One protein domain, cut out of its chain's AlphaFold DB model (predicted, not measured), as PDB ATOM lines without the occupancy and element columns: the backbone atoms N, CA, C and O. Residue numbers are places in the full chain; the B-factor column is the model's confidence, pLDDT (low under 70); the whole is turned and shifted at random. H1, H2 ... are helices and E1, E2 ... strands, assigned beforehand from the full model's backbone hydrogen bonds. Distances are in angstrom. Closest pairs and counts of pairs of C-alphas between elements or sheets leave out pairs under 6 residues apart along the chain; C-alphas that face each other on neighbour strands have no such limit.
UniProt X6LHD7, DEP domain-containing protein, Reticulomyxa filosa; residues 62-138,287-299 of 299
ATOM      1  N   LYS A  62      51.311  -5.426 -25.031       89.25
ATOM      2  CA  LYS A  62      51.761  -6.056 -26.282       89.25
ATOM      3  C   LYS A  62      50.807  -7.147 -26.753       89.25
ATOM      4  O   LYS A  62      50.541  -7.246 -27.949       89.25
ATOM      5  N   LEU A  63      50.278  -7.953 -25.830       88.75
ATOM      6  CA  LEU A  63      49.297  -8.982 -26.166       88.75
ATOM      7  C   LEU A  63      48.019  -8.356 -26.738       88.75
ATOM      8  O   LEU A  63      47.476  -8.851 -27.725       88.75
ATOM      9  N   LEU A  64      47.561  -7.248 -26.150       86.06
ATOM     10  CA  LEU A  64      46.402  -6.511 -26.642       86.06
ATOM     11  C   LEU A  64      46.652  -5.926 -28.037       86.06
ATOM     12  O   LEU A  64      45.786  -6.039 -28.901       86.06
ATOM     13  N   GLU A  65      47.824  -5.334 -28.270       88.88
ATOM     14  CA  GLU A  65      48.215  -4.781 -29.572       88.88
ATOM     15  C   GLU A  65      48.281  -5.866 -30.654       88.88
ATOM     16  O   GLU A  65      47.743  -5.687 -31.747       88.88
ATOM     17  N   GLN A  66      48.854  -7.027 -30.331       91.75
ATOM     18  CA  GLN A  66      48.873  -8.167 -31.242       91.75
ATOM     19  C   GLN A  66      47.454  -8.663 -31.554       91.75
ATOM     20  O   GLN A  66      47.115  -8.884 -32.715       91.75
ATOM     21  N   LEU A  67      46.599  -8.776 -30.534       84.25
ATOM     22  CA  LEU A  67      45.211  -9.210 -30.699       84.25
ATOM     23  C   LEU A  67      44.380  -8.208 -31.520       84.25
ATOM     24  O   LEU A  67      43.499  -8.609 -32.280       84.25
ATOM     25  N   LEU A  68      44.671  -6.912 -31.396       84.50
ATOM     26  CA  LEU A  68      44.090  -5.854 -32.223       84.50
ATOM     27  C   LEU A  68      44.531  -5.979 -33.683       84.50
ATOM     28  O   LEU A  68      43.677  -5.925 -34.566       84.50
ATOM     29  N   GLY A  69      45.823  -6.205 -33.934       90.38
ATOM     30  CA  GLY A  69      46.350  -6.406 -35.285       90.38
ATOM     31  C   GLY A  69      45.718  -7.611 -35.986       90.38
ATOM     32  O   GLY A  69      45.239  -7.493 -37.115       90.38
ATOM     33  N   ASP A  70      45.621  -8.744 -35.286       88.62
ATOM     34  CA  ASP A  70      44.971  -9.951 -35.807       88.62
ATOM     35  C   ASP A  70      43.484  -9.699 -36.120       88.62
ATOM     36  O   ASP A  70      42.946 -10.182 -37.122       88.62
ATOM     37  N   PHE A  71      42.802  -8.919 -35.276       84.50
ATOM     38  CA  PHE A  71      41.398  -8.572 -35.482       84.50
ATOM     39  C   PHE A  71      41.194  -7.651 -36.692       84.50
ATOM     40  O   PHE A  71      40.259  -7.862 -37.467       84.50
ATOM     41  N   GLU A  72      42.062  -6.657 -36.885       88.00
ATOM     42  CA  GLU A  72      42.034  -5.776 -38.056       88.00
ATOM     43  C   GLU A  72      42.254  -6.564 -39.353       88.00
ATOM     44  O   GLU A  72      41.494  -6.393 -40.308       88.00
ATOM     45  N   GLU A  73      43.208  -7.500 -39.372       91.19
ATOM     46  CA  GLU A  73      43.457  -8.352 -40.539       91.19
ATOM     47  C   GLU A  73      42.238  -9.227 -40.882       91.19
ATOM     48  O   GLU A  73      41.841  -9.337 -42.051       91.19
ATOM     49  N   GLN A  74      41.593  -9.812 -39.867       89.31
ATOM     50  CA  GLN A  74      40.367 -10.596 -40.043       89.31
ATOM     51  C   GLN A  74      39.206  -9.741 -40.561       89.31
ATOM     52  O   GLN A  74      38.442 -10.179 -41.429       89.31
ATOM     53  N   LEU A  75      39.068  -8.514 -40.056       89.12
ATOM     54  CA  LEU A  75      38.032  -7.575 -40.471       89.12
ATOM     55  C   LEU A  75      38.219  -7.138 -41.928       89.12
ATOM     56  O   LEU A  75      37.258  -7.104 -42.702       89.12
ATOM     57  N   ASP A  76      39.460  -6.874 -42.321       90.88
ATOM     58  CA  ASP A  76      39.844  -6.563 -43.693       90.88
ATOM     59  C   ASP A  76      39.568  -7.731 -44.638       90.88
ATOM     60  O   ASP A  76      39.029  -7.552 -45.739       90.88
ATOM     61  N   GLN A  77      39.896  -8.950 -44.209       93.56
ATOM     62  CA  GLN A  77      39.604 -10.154 -44.974       93.56
ATOM     63  C   GLN A  77      38.095 -10.336 -45.168       93.56
ATOM     64  O   GLN A  77      37.642 -10.541 -46.298       93.56
ATOM     65  N   LEU A  78      37.307 -10.141 -44.112       92.38
ATOM     66  CA  LEU A  78      35.852 -10.173 -44.191       92.38
ATOM     67  C   LEU A  78      35.309  -9.128 -45.178       92.38
ATOM     68  O   LEU A  78      34.409  -9.430 -45.963       92.38
ATOM     69  N   CYS A  79      35.862  -7.914 -45.190       93.25
ATOM     70  CA  CYS A  79      35.454  -6.870 -46.133       93.25
ATOM     71  C   CYS A  79      35.745  -7.259 -47.585       93.25
ATOM     72  O   CYS A  79      34.892  -7.078 -48.462       93.25
ATOM     73  N   ARG A  80      36.918  -7.851 -47.847       95.56
ATOM     74  CA  ARG A  80      37.260  -8.401 -49.169       95.56
ATOM     75  C   ARG A  80      36.278  -9.490 -49.590       95.56
ATOM     76  O   ARG A  80      35.865  -9.516 -50.752       95.56
ATOM     77  N   ASP A  81      35.866 -10.347 -48.666       95.81
ATOM     78  CA  ASP A  81      34.925 -11.430 -48.948       95.81
ATOM     79  C   ASP A  81      33.506 -10.907 -49.200       95.81
ATOM     80  O   ASP A  81      32.845 -11.344 -50.145       95.81
ATOM     81  N   ILE A  82      33.070  -9.883 -48.460       95.44
ATOM     82  CA  ILE A  82      31.819  -9.164 -48.736       95.44
ATOM     83  C   ILE A  82      31.861  -8.538 -50.136       95.44
ATOM     84  O   ILE A  82      30.894  -8.659 -50.888       95.44
ATOM     85  N   HIS A  83      32.974  -7.919 -50.532       94.88
ATOM     86  CA  HIS A  83      33.116  -7.335 -51.870       94.88
ATOM     87  C   HIS A  83      33.045  -8.393 -52.979       94.88
ATOM     88  O   HIS A  83      32.424  -8.158 -54.016       94.88
ATOM     89  N   LYS A  84      33.633  -9.571 -52.755       96.56
ATOM     90  CA  LYS A  84      33.607 -10.694 -53.704       96.56
ATOM     91  C   LYS A  84      32.269 -11.434 -53.736       96.56
ATOM     92  O   LYS A  84      31.971 -12.094 -54.725       96.56
ATOM     93  N   SER A  85      31.456 -11.320 -52.687       96.75
ATOM     94  CA  SER A  85      30.198 -12.066 -52.550       96.75
ATOM     95  C   SER A  85      29.115 -11.709 -53.574       96.75
ATOM     96  O   SER A  85      28.151 -12.457 -53.731       96.75
ATOM     97  N   GLY A  86      29.222 -10.548 -54.227       96.75
ATOM     98  CA  GLY A  86      28.200 -10.039 -55.142       96.75
ATOM     99  C   GLY A  86      26.941  -9.487 -54.461       96.75
ATOM    100  O   GLY A  86      26.016  -9.073 -55.158       96.75
ATOM    101  N   ILE A  87      26.883  -9.431 -53.120       97.50
ATOM    102  CA  ILE A  87      25.746  -8.800 -52.421       97.50
ATOM    103  C   ILE A  87      25.733  -7.276 -52.603       97.50
ATOM    104  O   ILE A  87      24.677  -6.654 -52.508       97.50
ATOM    105  N   ILE A  88      26.898  -6.677 -52.878       98.06
ATOM    106  CA  ILE A  88      27.045  -5.251 -53.172       98.06
ATOM    107  C   ILE A  88      26.608  -4.995 -54.614       98.06
ATOM    108  O   ILE A  88      27.255  -5.439 -55.560       98.06
ATOM    109  N   ARG A  89      25.520  -4.245 -54.780       97.56
ATOM    110  CA  ARG A  89      24.923  -3.945 -56.085       97.56
ATOM    111  C   ARG A  89      24.211  -2.602 -56.089       97.56
ATOM    112  O   ARG A  89      23.915  -2.031 -55.042       97.56
ATOM    113  N   ASP A  90      23.908  -2.097 -57.273       97.75
ATOM    114  CA  ASP A  90      23.124  -0.875 -57.399       97.75
ATOM    115  C   ASP A  90      21.655  -1.180 -57.079       97.75
ATOM    116  O   ASP A  90      21.053  -2.082 -57.664       97.75
ATOM    117  N   GLN A  91      21.068  -0.441 -56.135       96.81
ATOM    118  CA  GLN A  91      19.671  -0.624 -55.737       96.81
ATOM    119  C   GLN A  91      18.847   0.634 -55.971       96.81
ATOM    120  O   GLN A  91      19.254   1.741 -55.626       96.81
ATOM    121  N   ARG A  92      17.634   0.461 -56.505       96.50
ATOM    122  CA  ARG A  92      16.681   1.557 -56.692       96.50
ATOM    123  C   ARG A  92      15.691   1.608 -55.534       96.50
ATOM    124  O   ARG A  92      14.991   0.632 -55.278       96.50
ATOM    125  N   ARG A  93      15.573   2.758 -54.870       93.62
ATOM    126  CA  ARG A  93      14.588   2.994 -53.806       93.62
ATOM    127  C   ARG A  93      13.945   4.362 -53.979       93.62
ATOM    128  O   ARG A  93      14.635   5.362 -54.109       93.62
ATOM    129  N   ASN A  94      12.612   4.416 -53.965       94.06
ATOM    130  CA  ASN A  94      11.844   5.658 -54.146       94.06
ATOM    131  C   ASN A  94      12.254   6.445 -55.408       94.06
ATOM    132  O   ASN A  94      12.360   7.666 -55.383       94.06
ATOM    133  N   GLY A  95      12.551   5.736 -56.499       95.81
ATOM    134  CA  GLY A  95      13.007   6.340 -57.752       95.81
ATOM    135  C   GLY A  95      14.494   6.712 -57.793       95.81
ATOM    136  O   GLY A  95      15.017   6.823 -58.900       95.81
ATOM    137  N   LEU A  96      15.178   6.811 -56.648       96.38
ATOM    138  CA  LEU A  96      16.609   7.111 -56.544       96.38
ATOM    139  C   LEU A  96      17.456   5.843 -56.694       96.38
ATOM    140  O   LEU A  96      17.108   4.790 -56.155       96.38
ATOM    141  N   MET A  97      18.569   5.954 -57.417       97.19
ATOM    142  CA  MET A  97      19.575   4.898 -57.537       97.19
ATOM    143  C   MET A  97      20.632   5.063 -56.443       97.19
ATOM    144  O   MET A  97      21.235   6.125 -56.312       97.19
ATOM    145  N   HIS A  98      20.859   4.004 -55.673       96.94
ATOM    146  CA  HIS A  98      21.896   3.909 -54.654       96.94
ATOM    147  C   HIS A  98      22.975   2.941 -55.149       96.94
ATOM    148  O   HIS A  98      22.726   1.731 -55.163       96.94
ATOM    149  N   PRO A  99      24.138   3.439 -55.597       97.12
ATOM    150  CA  PRO A  99      25.175   2.583 -56.147       97.12
ATOM    151  C   PRO A  99      25.926   1.834 -55.048       97.12
ATOM    152  O   PRO A  99      26.150   2.385 -53.969       97.12
ATOM    153  N   LYS A 100      26.360   0.606 -55.347       96.88
ATOM    154  CA  LYS A 100      27.199  -0.222 -54.458       96.88
ATOM    155  C   LYS A 100      26.643  -0.365 -53.032       96.88
ATOM    156  O   LYS A 100      27.348  -0.142 -52.050       96.88
ATOM    157  N   VAL A 101      25.378  -0.756 -52.906       97.81
ATOM    158  CA  VAL A 101      24.723  -0.980 -51.610       97.81
ATOM    159  C   VAL A 101      24.247  -2.423 -51.465       97.81
ATOM    160  O   VAL A 101      24.129  -3.168 -52.435       97.81
ATOM    161  N   PHE A 102      23.936  -2.817 -50.238       97.50
ATOM    162  CA  PHE A 102      23.303  -4.095 -49.932       97.50
ATOM    163  C   PHE A 102      22.241  -3.895 -48.848       97.50
ATOM    164  O   PHE A 102      22.269  -2.925 -48.085       97.50
ATOM    165  N   LEU A 103      21.278  -4.809 -48.771       96.69
ATOM    166  CA  LEU A 103      20.284  -4.826 -47.704       96.69
ATOM    167  C   LEU A 103      20.869  -5.507 -46.464       96.69
ATOM    168  O   LEU A 103      21.524  -6.542 -46.561       96.69
ATOM    169  N   GLY A 104      20.550  -5.007 -45.268       96.81
ATOM    170  CA  GLY A 104      20.995  -5.652 -44.022       96.81
ATOM    171  C   GLY A 104      20.562  -7.124 -43.909       96.81
ATOM    172  O   GLY A 104      21.292  -7.950 -43.371       96.81
ATOM    173  N   SER A 105      19.409  -7.487 -44.485       97.81
ATOM    174  CA  SER A 105      18.946  -8.878 -44.560       97.81
ATOM    175  C   SER A 105      19.794  -9.762 -45.480       97.81
ATOM    176  O   SER A 105      19.902 -10.961 -45.223       97.81
ATOM    177  N   GLU A 106      20.379  -9.194 -46.539       97.88
ATOM    178  CA  GLU A 106      21.289  -9.905 -47.447       97.88
ATOM    179  C   GLU A 106      22.594 -10.220 -46.729       97.88
ATOM    180  O   GLU A 106      23.021 -11.367 -46.759       97.88
ATOM    181  N   LEU A 107      23.148  -9.255 -45.987       97.94
ATOM    182  CA  LEU A 107      24.339  -9.471 -45.165       97.94
ATOM    183  C   LEU A 107      24.117 -10.584 -44.124       97.94
ATOM    184  O   LEU A 107      24.928 -11.499 -44.019       97.94
ATOM    185  N   ILE A 108      22.990 -10.561 -43.399       97.88
ATOM    186  CA  ILE A 108      22.646 -11.608 -42.417       97.88
ATOM    187  C   ILE A 108      22.545 -12.988 -43.080       97.88
ATOM    188  O   ILE A 108      23.041 -13.985 -42.551       97.88
ATOM    189  N   THR A 109      21.887 -13.055 -44.237       98.31
ATOM    190  CA  THR A 109      21.716 -14.311 -44.980       98.31
ATOM    191  C   THR A 109      23.053 -14.807 -45.522       98.31
ATOM    192  O   THR A 109      23.334 -15.996 -45.435       98.31
ATOM    193  N   TRP A 110      23.905 -13.909 -46.009       98.12
ATOM    194  CA  TRP A 110      25.243 -14.227 -46.493       98.12
ATOM    195  C   TRP A 110      26.130 -14.803 -45.379       98.12
ATOM    196  O   TRP A 110      26.651 -15.905 -45.541       98.12
ATOM    197  N   MET A 111      26.201 -14.142 -44.214       97.94
ATOM    198  CA  MET A 111      26.998 -14.620 -43.070       97.94
ATOM    199  C   MET A 111      26.544 -15.995 -42.570       97.94
ATOM    200  O   MET A 111      27.371 -16.856 -42.281       97.94
ATOM    201  N   THR A 112      25.229 -16.221 -42.502       97.81
ATOM    202  CA  THR A 112      24.676 -17.517 -42.073       97.81
ATOM    203  C   THR A 112      24.846 -18.611 -43.129       97.81
ATOM    204  O   THR A 112      25.123 -19.754 -42.784       97.81
ATOM    205  N   THR A 113      24.737 -18.279 -44.420       97.38
ATOM    206  CA  THR A 113      24.922 -19.246 -45.520       97.38
ATOM    207  C   THR A 113      26.369 -19.723 -45.609       97.38
ATOM    208  O   THR A 113      26.608 -20.913 -45.801       97.38
ATOM    209  N   LEU A 114      27.331 -18.817 -45.420       95.50
ATOM    210  CA  LEU A 114      28.757 -19.149 -45.390       95.50
ATOM    211  C   LEU A 114      29.233 -19.724 -44.050       95.50
ATOM    212  O   LEU A 114      30.413 -20.028 -43.918       95.50
ATOM    213  N   ARG A 115      28.335 -19.885 -43.066       96.19
ATOM    214  CA  ARG A 115      28.662 -20.355 -41.709       96.19
ATOM    215  C   ARG A 115      29.758 -19.527 -41.024       96.19
ATOM    216  O   ARG A 115      30.533 -20.056 -40.237       96.19
ATOM    217  N   ILE A 116      29.798 -18.224 -41.305       94.25
ATOM    218  CA  ILE A 116      30.623 -17.268 -40.548       94.25
ATOM    219  C   ILE A 116      30.078 -17.155 -39.118       94.25
ATOM    220  O   ILE A 116      30.829 -17.017 -38.160       94.25
ATOM    221  N   VAL A 117      28.754 -17.244 -38.987       95.38
ATOM    222  CA  VAL A 117      28.029 -17.285 -37.716       95.38
ATOM    223  C   VAL A 117      26.980 -18.390 -37.760       95.38
ATOM    224  O   VAL A 117      26.451 -18.706 -38.833       95.38
ATOM    225  N   ASP A 118      26.641 -18.944 -36.599       95.44
ATOM    226  CA  ASP A 118      25.798 -20.139 -36.521       95.44
ATOM    227  C   ASP A 118      24.309 -19.796 -36.593       95.44
ATOM    228  O   ASP A 118      23.485 -20.598 -37.045       95.44
ATOM    229  N   CYS A 119      23.935 -18.583 -36.174       97.31
ATOM    230  CA  CYS A 119      22.545 -18.155 -36.173       97.31
ATOM    231  C   CYS A 119      22.316 -16.742 -36.725       97.31
ATOM    232  O   CYS A 119      23.186 -15.870 -36.764       97.31
ATOM    233  N   ARG A 120      21.066 -16.477 -37.126       97.38
ATOM    234  CA  ARG A 120      20.649 -15.157 -37.632       97.38
ATOM    235  C   ARG A 120      20.741 -14.056 -36.570       97.38
ATOM    236  O   ARG A 120      20.906 -12.893 -36.929       97.38
ATOM    237  N   CYS A 121      20.601 -14.407 -35.291       96.62
ATOM    238  CA  CYS A 121      20.715 -13.456 -34.185       96.62
ATOM    239  C   CYS A 121      22.160 -12.968 -34.038       96.62
ATOM    240  O   CYS A 121      22.385 -11.761 -33.997       96.62
ATOM    241  N   GLU A 122      23.129 -13.884 -34.055       95.12
ATOM    242  CA  GLU A 122      24.560 -13.565 -34.085       95.12
ATOM    243  C   GLU A 122      24.922 -12.745 -35.315       95.12
ATOM    244  O   GLU A 122      25.534 -11.695 -35.171       95.12
ATOM    245  N   ALA A 123      24.443 -13.128 -36.502       96.94
ATOM    246  CA  ALA A 123      24.617 -12.326 -37.715       96.94
ATOM    247  C   ALA A 123      24.122 -10.877 -37.547       96.94
ATOM    248  O   ALA A 123      24.765  -9.936 -38.007       96.94
ATOM    249  N   ALA A 124      22.974 -10.672 -36.897       96.81
ATOM    250  CA  ALA A 124      22.440  -9.334 -36.658       96.81
ATOM    251  C   ALA A 124      23.275  -8.540 -35.637       96.81
ATOM    252  O   ALA A 124      23.480  -7.332 -35.812       96.81
ATOM    253  N   MET A 125      23.777  -9.203 -34.590       95.62
ATOM    254  CA  MET A 125      24.717  -8.600 -33.638       95.62
ATOM    255  C   MET A 125      26.018  -8.207 -34.340       95.62
ATOM    256  O   MET A 125      26.455  -7.065 -34.215       95.62
ATOM    257  N   PHE A 126      26.566  -9.101 -35.161       94.62
ATOM    258  CA  PHE A 126      27.785  -8.875 -35.927       94.62
ATOM    259  C   PHE A 126      27.625  -7.720 -36.921       94.62
ATOM    260  O   PHE A 126      28.417  -6.783 -36.927       94.62
ATOM    261  N   GLY A 127      26.519  -7.679 -37.671       95.56
ATOM    262  CA  GLY A 127      26.196  -6.540 -38.535       95.56
ATOM    263  C   GLY A 127      26.074  -5.212 -37.770       95.56
ATOM    264  O   GLY A 127      26.433  -4.156 -38.293       95.56
ATOM    265  N   SER A 128      25.615  -5.245 -36.516       94.69
ATOM    266  CA  SER A 128      25.558  -4.054 -35.655       94.69
ATOM    267  C   SER A 128      26.943  -3.612 -35.177       94.69
ATOM    268  O   SER A 128      27.185  -2.410 -35.078       94.69
ATOM    269  N   ILE A 129      27.841  -4.561 -34.901       90.56
ATOM    270  CA  ILE A 129      29.250  -4.304 -34.575       90.56
ATOM    271  C   ILE A 129      29.943  -3.642 -35.768       90.56
ATOM    272  O   ILE A 129      30.494  -2.557 -35.603       90.56
ATOM    273  N   LEU A 130      29.806  -4.202 -36.976       93.81
ATOM    274  CA  LEU A 130      30.370  -3.628 -38.206       93.81
ATOM    275  C   LEU A 130      29.891  -2.189 -38.456       93.81
ATOM    276  O   LEU A 130      30.664  -1.330 -38.875       93.81
ATOM    277  N   LEU A 131      28.615  -1.906 -38.165       93.69
ATOM    278  CA  LEU A 131      28.053  -0.561 -38.287       93.69
ATOM    279  C   LEU A 131      28.642   0.414 -37.253       93.69
ATOM    280  O   LEU A 131      28.890   1.574 -37.575       93.69
ATOM    281  N   LYS A 132      28.848  -0.032 -36.006       89.81
ATOM    282  CA  LYS A 132      29.449   0.790 -34.940       89.81
ATOM    283  C   LYS A 132      30.937   1.044 -35.179       89.81
ATOM    284  O   LYS A 132      31.387   2.162 -34.960       89.81
ATOM    285  N   ALA A 133      31.651   0.045 -35.690       87.56
ATOM    286  CA  ALA A 133      33.053   0.135 -36.086       87.56
ATOM    287  C   ALA A 133      33.270   0.953 -37.375       87.56
ATOM    288  O   ALA A 133      34.401   1.118 -37.811       87.56
ATOM    289  N   LYS A 134      32.199   1.477 -37.996       91.94
ATOM    290  CA  LYS A 134      32.229   2.263 -39.244       91.94
ATOM    291  C   LYS A 134      32.809   1.518 -40.455       91.94
ATOM    292  O   LYS A 134      33.111   2.147 -41.463       91.94
ATOM    293  N   VAL A 135      32.873   0.190 -40.391       93.69
ATOM    294  CA  VAL A 135      33.242  -0.679 -41.520       93.69
ATOM    295  C   VAL A 135      32.166  -0.622 -42.603       93.69
ATOM    296  O   VAL A 135      32.445  -0.595 -43.797       93.69
ATOM    297  N   ILE A 136      30.908  -0.558 -42.168       95.69
ATOM    298  CA  ILE A 136      29.745  -0.321 -43.023       95.69
ATOM    299  C   ILE A 136      28.980   0.894 -42.499       95.69
ATOM    300  O   ILE A 136      29.037   1.214 -41.312       95.69
ATOM    301  N   TYR A 137      28.220   1.561 -43.367       96.19
ATOM    302  CA  TYR A 137      27.427   2.733 -43.000       96.19
ATOM    303  C   TYR A 137      25.997   2.647 -43.532       96.19
ATOM    304  O   TYR A 137      25.705   2.026 -44.554       96.19
ATOM    305  N   SER A 138      25.071   3.291 -42.818       95.25
ATOM    306  CA  SER A 138      23.684   3.410 -43.268       95.25
ATOM    307  C   SER A 138      23.588   4.482 -44.346       95.25
ATOM    308  O   SER A 138      23.825   5.654 -44.074       95.25
ATOM    309  N   LEU A 287      35.746  -9.597 -25.757       59.12
ATOM    310  CA  LEU A 287      36.810  -8.661 -26.119       59.12
ATOM    311  C   LEU A 287      36.309  -7.591 -27.085       59.12
ATOM    312  O   LEU A 287      36.581  -6.417 -26.870       59.12
ATOM    313  N   ILE A 288      35.494  -7.946 -28.080       62.53
ATOM    314  CA  ILE A 288      34.865  -6.972 -28.984       62.53
ATOM    315  C   ILE A 288      33.894  -6.069 -28.216       62.53
ATOM    316  O   ILE A 288      33.863  -4.863 -28.447       62.53
ATOM    317  N   ILE A 289      33.097  -6.613 -27.289       67.12
ATOM    318  CA  ILE A 289      32.191  -5.807 -26.457       67.12
ATOM    319  C   ILE A 289      32.990  -4.880 -25.532       67.12
ATOM    320  O   ILE A 289      32.642  -3.706 -25.426       67.12
ATOM    321  N   MET A 290      34.056  -5.378 -24.905       59.75
ATOM    322  CA  MET A 290      34.950  -4.601 -24.042       59.75
ATOM    323  C   MET A 290      35.680  -3.514 -24.829       59.75
ATOM    324  O   MET A 290      35.680  -2.366 -24.404       59.75
ATOM    325  N   TYR A 291      36.203  -3.829 -26.011       61.03
ATOM    326  CA  TYR A 291      36.843  -2.879 -26.914       61.03
ATOM    327  C   TYR A 291      35.864  -1.803 -27.380       61.03
ATOM    328  O   TYR A 291      36.138  -0.616 -27.245       61.03
ATOM    329  N   LEU A 292      34.674  -2.190 -27.852       58.19
ATOM    330  CA  LEU A 292      33.638  -1.228 -28.228       58.19
ATOM    331  C   LEU A 292      33.226  -0.351 -27.044       58.19
ATOM    332  O   LEU A 292      32.868   0.805 -27.255       58.19
ATOM    333  N   PHE A 293      33.267  -0.877 -25.819       55.16
ATOM    334  CA  PHE A 293      33.013  -0.104 -24.611       55.16
ATOM    335  C   PHE A 293      34.150   0.893 -24.351       55.16
ATOM    336  O   PHE A 293      33.887   2.088 -24.311       55.16
ATOM    337  N   ILE A 294      35.403   0.439 -24.284       56.38
ATOM    338  CA  ILE A 294      36.593   1.271 -24.032       56.38
ATOM    339  C   ILE A 294      36.744   2.364 -25.102       56.38
ATOM    340  O   ILE A 294      36.895   3.541 -24.781       56.38
ATOM    341  N   TYR A 295      36.614   2.004 -26.378       50.62
ATOM    342  CA  TYR A 295      36.764   2.929 -27.500       50.62
ATOM    343  C   TYR A 295      35.616   3.950 -27.577       50.62
ATOM    344  O   TYR A 295      35.830   5.095 -27.966       50.62
ATOM    345  N   SER A 296      34.402   3.580 -27.145       43.50
ATOM    346  CA  SER A 296      33.280   4.530 -27.030       43.50
ATOM    347  C   SER A 296      33.421   5.504 -25.854       43.50
ATOM    348  O   SER A 296      32.674   6.475 -25.804       43.50
ATOM    349  N   PHE A 297      34.318   5.243 -24.897       43.50
ATOM    350  CA  PHE A 297      34.603   6.145 -23.775       43.50
ATOM    351  C   PHE A 297      35.749   7.126 -24.061       43.50
ATOM    352  O   PHE A 297      35.833   8.155 -23.393       43.50
ATOM    353  N   HIS A 298      36.610   6.829 -25.038       40.91
ATOM    354  CA  HIS A 298      37.757   7.668 -25.404       40.91
ATOM    355  C   HIS A 298      37.503   8.646 -26.570       40.91
ATOM    356  O   HIS A 298      38.331   9.531 -26.789       40.91
ATOM    357  N   LEU A 299      36.380   8.518 -27.289       38.41
ATOM    358  CA  LEU A 299      35.932   9.412 -28.373       38.41
ATOM    359  C   LEU A 299      34.796  10.335 -27.923       38.41
ATOM    360  O   LEU A 299      34.814  11.516 -28.337       38.41
TER     361      LEU A 299
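This is residues 62 to 138 and 287 to 299 of the 299 residues of the protein "DEP domain-containing protein" of Reticulomyxa filosa (UniProt X6LHD7). One long helix, H1, runs along much of the length, and the small two-strand hairpin of E1 and E2 continues the length beyond its last residue. Crosswise to H1, along one side of it, lie the packed pair H2 and H3 and, nearer the first residues of H1, the separate helix H4; contacts between the helices are few. The 90 printed residues hold four named helices and two named strands, in the order H1, E1, E2, H2, H3, H4; the class is mostly helix, and the sheet E1 - E2 is antiparallel. The whole is only just loose, close to compact, with a radius of gyration of the C-alphas of 14.9 A, and elongated, spanning 50 by 31 by 23 A.

H1, residues 62 to 84, begins at C-alpha 62 (51.761, -6.056, -26.282) and is 33.2 A long. E1 is residues 89 to 93 and E2 residues 96 to 101. H2 is residues 104 to 113, 14.2 A, and H3 residues 120 to 132, 18.4 A. H4, residues 287 to 298, 16.4 A, ends at C-alpha 298 (37.757, 7.668, -25.404).

H1 and H4 are near each other, with 6 pairs of C-alphas within 10 A. H1 and H2 are only just apart, closest 8.3 A. E1 and E2 form a hairpin at 152 degrees, with N 91 and O 98 at 2.9 A, within hydrogen-bond range. H2 and H3 touch, the closest C-alphas being those of Ile 108 and Ala 123, 5.1 A, at a steep tilt of 54 degrees, opposite ways. H3 and H4 are near each other, closest 8.2 A. In H1, H2, H3 and H4 every O i to N i+4 pair is within hydrogen-bond range.

The C-alphas of Lys 62 and Gly 95 are the farthest apart, 51.4 A. Residues 139 to 286 are not printed; C-alphas 138 and 287 are 24.7 A apart across the cut. Of the links printed whole, no link is long. Residues 287 to 299 have pLDDT under 70.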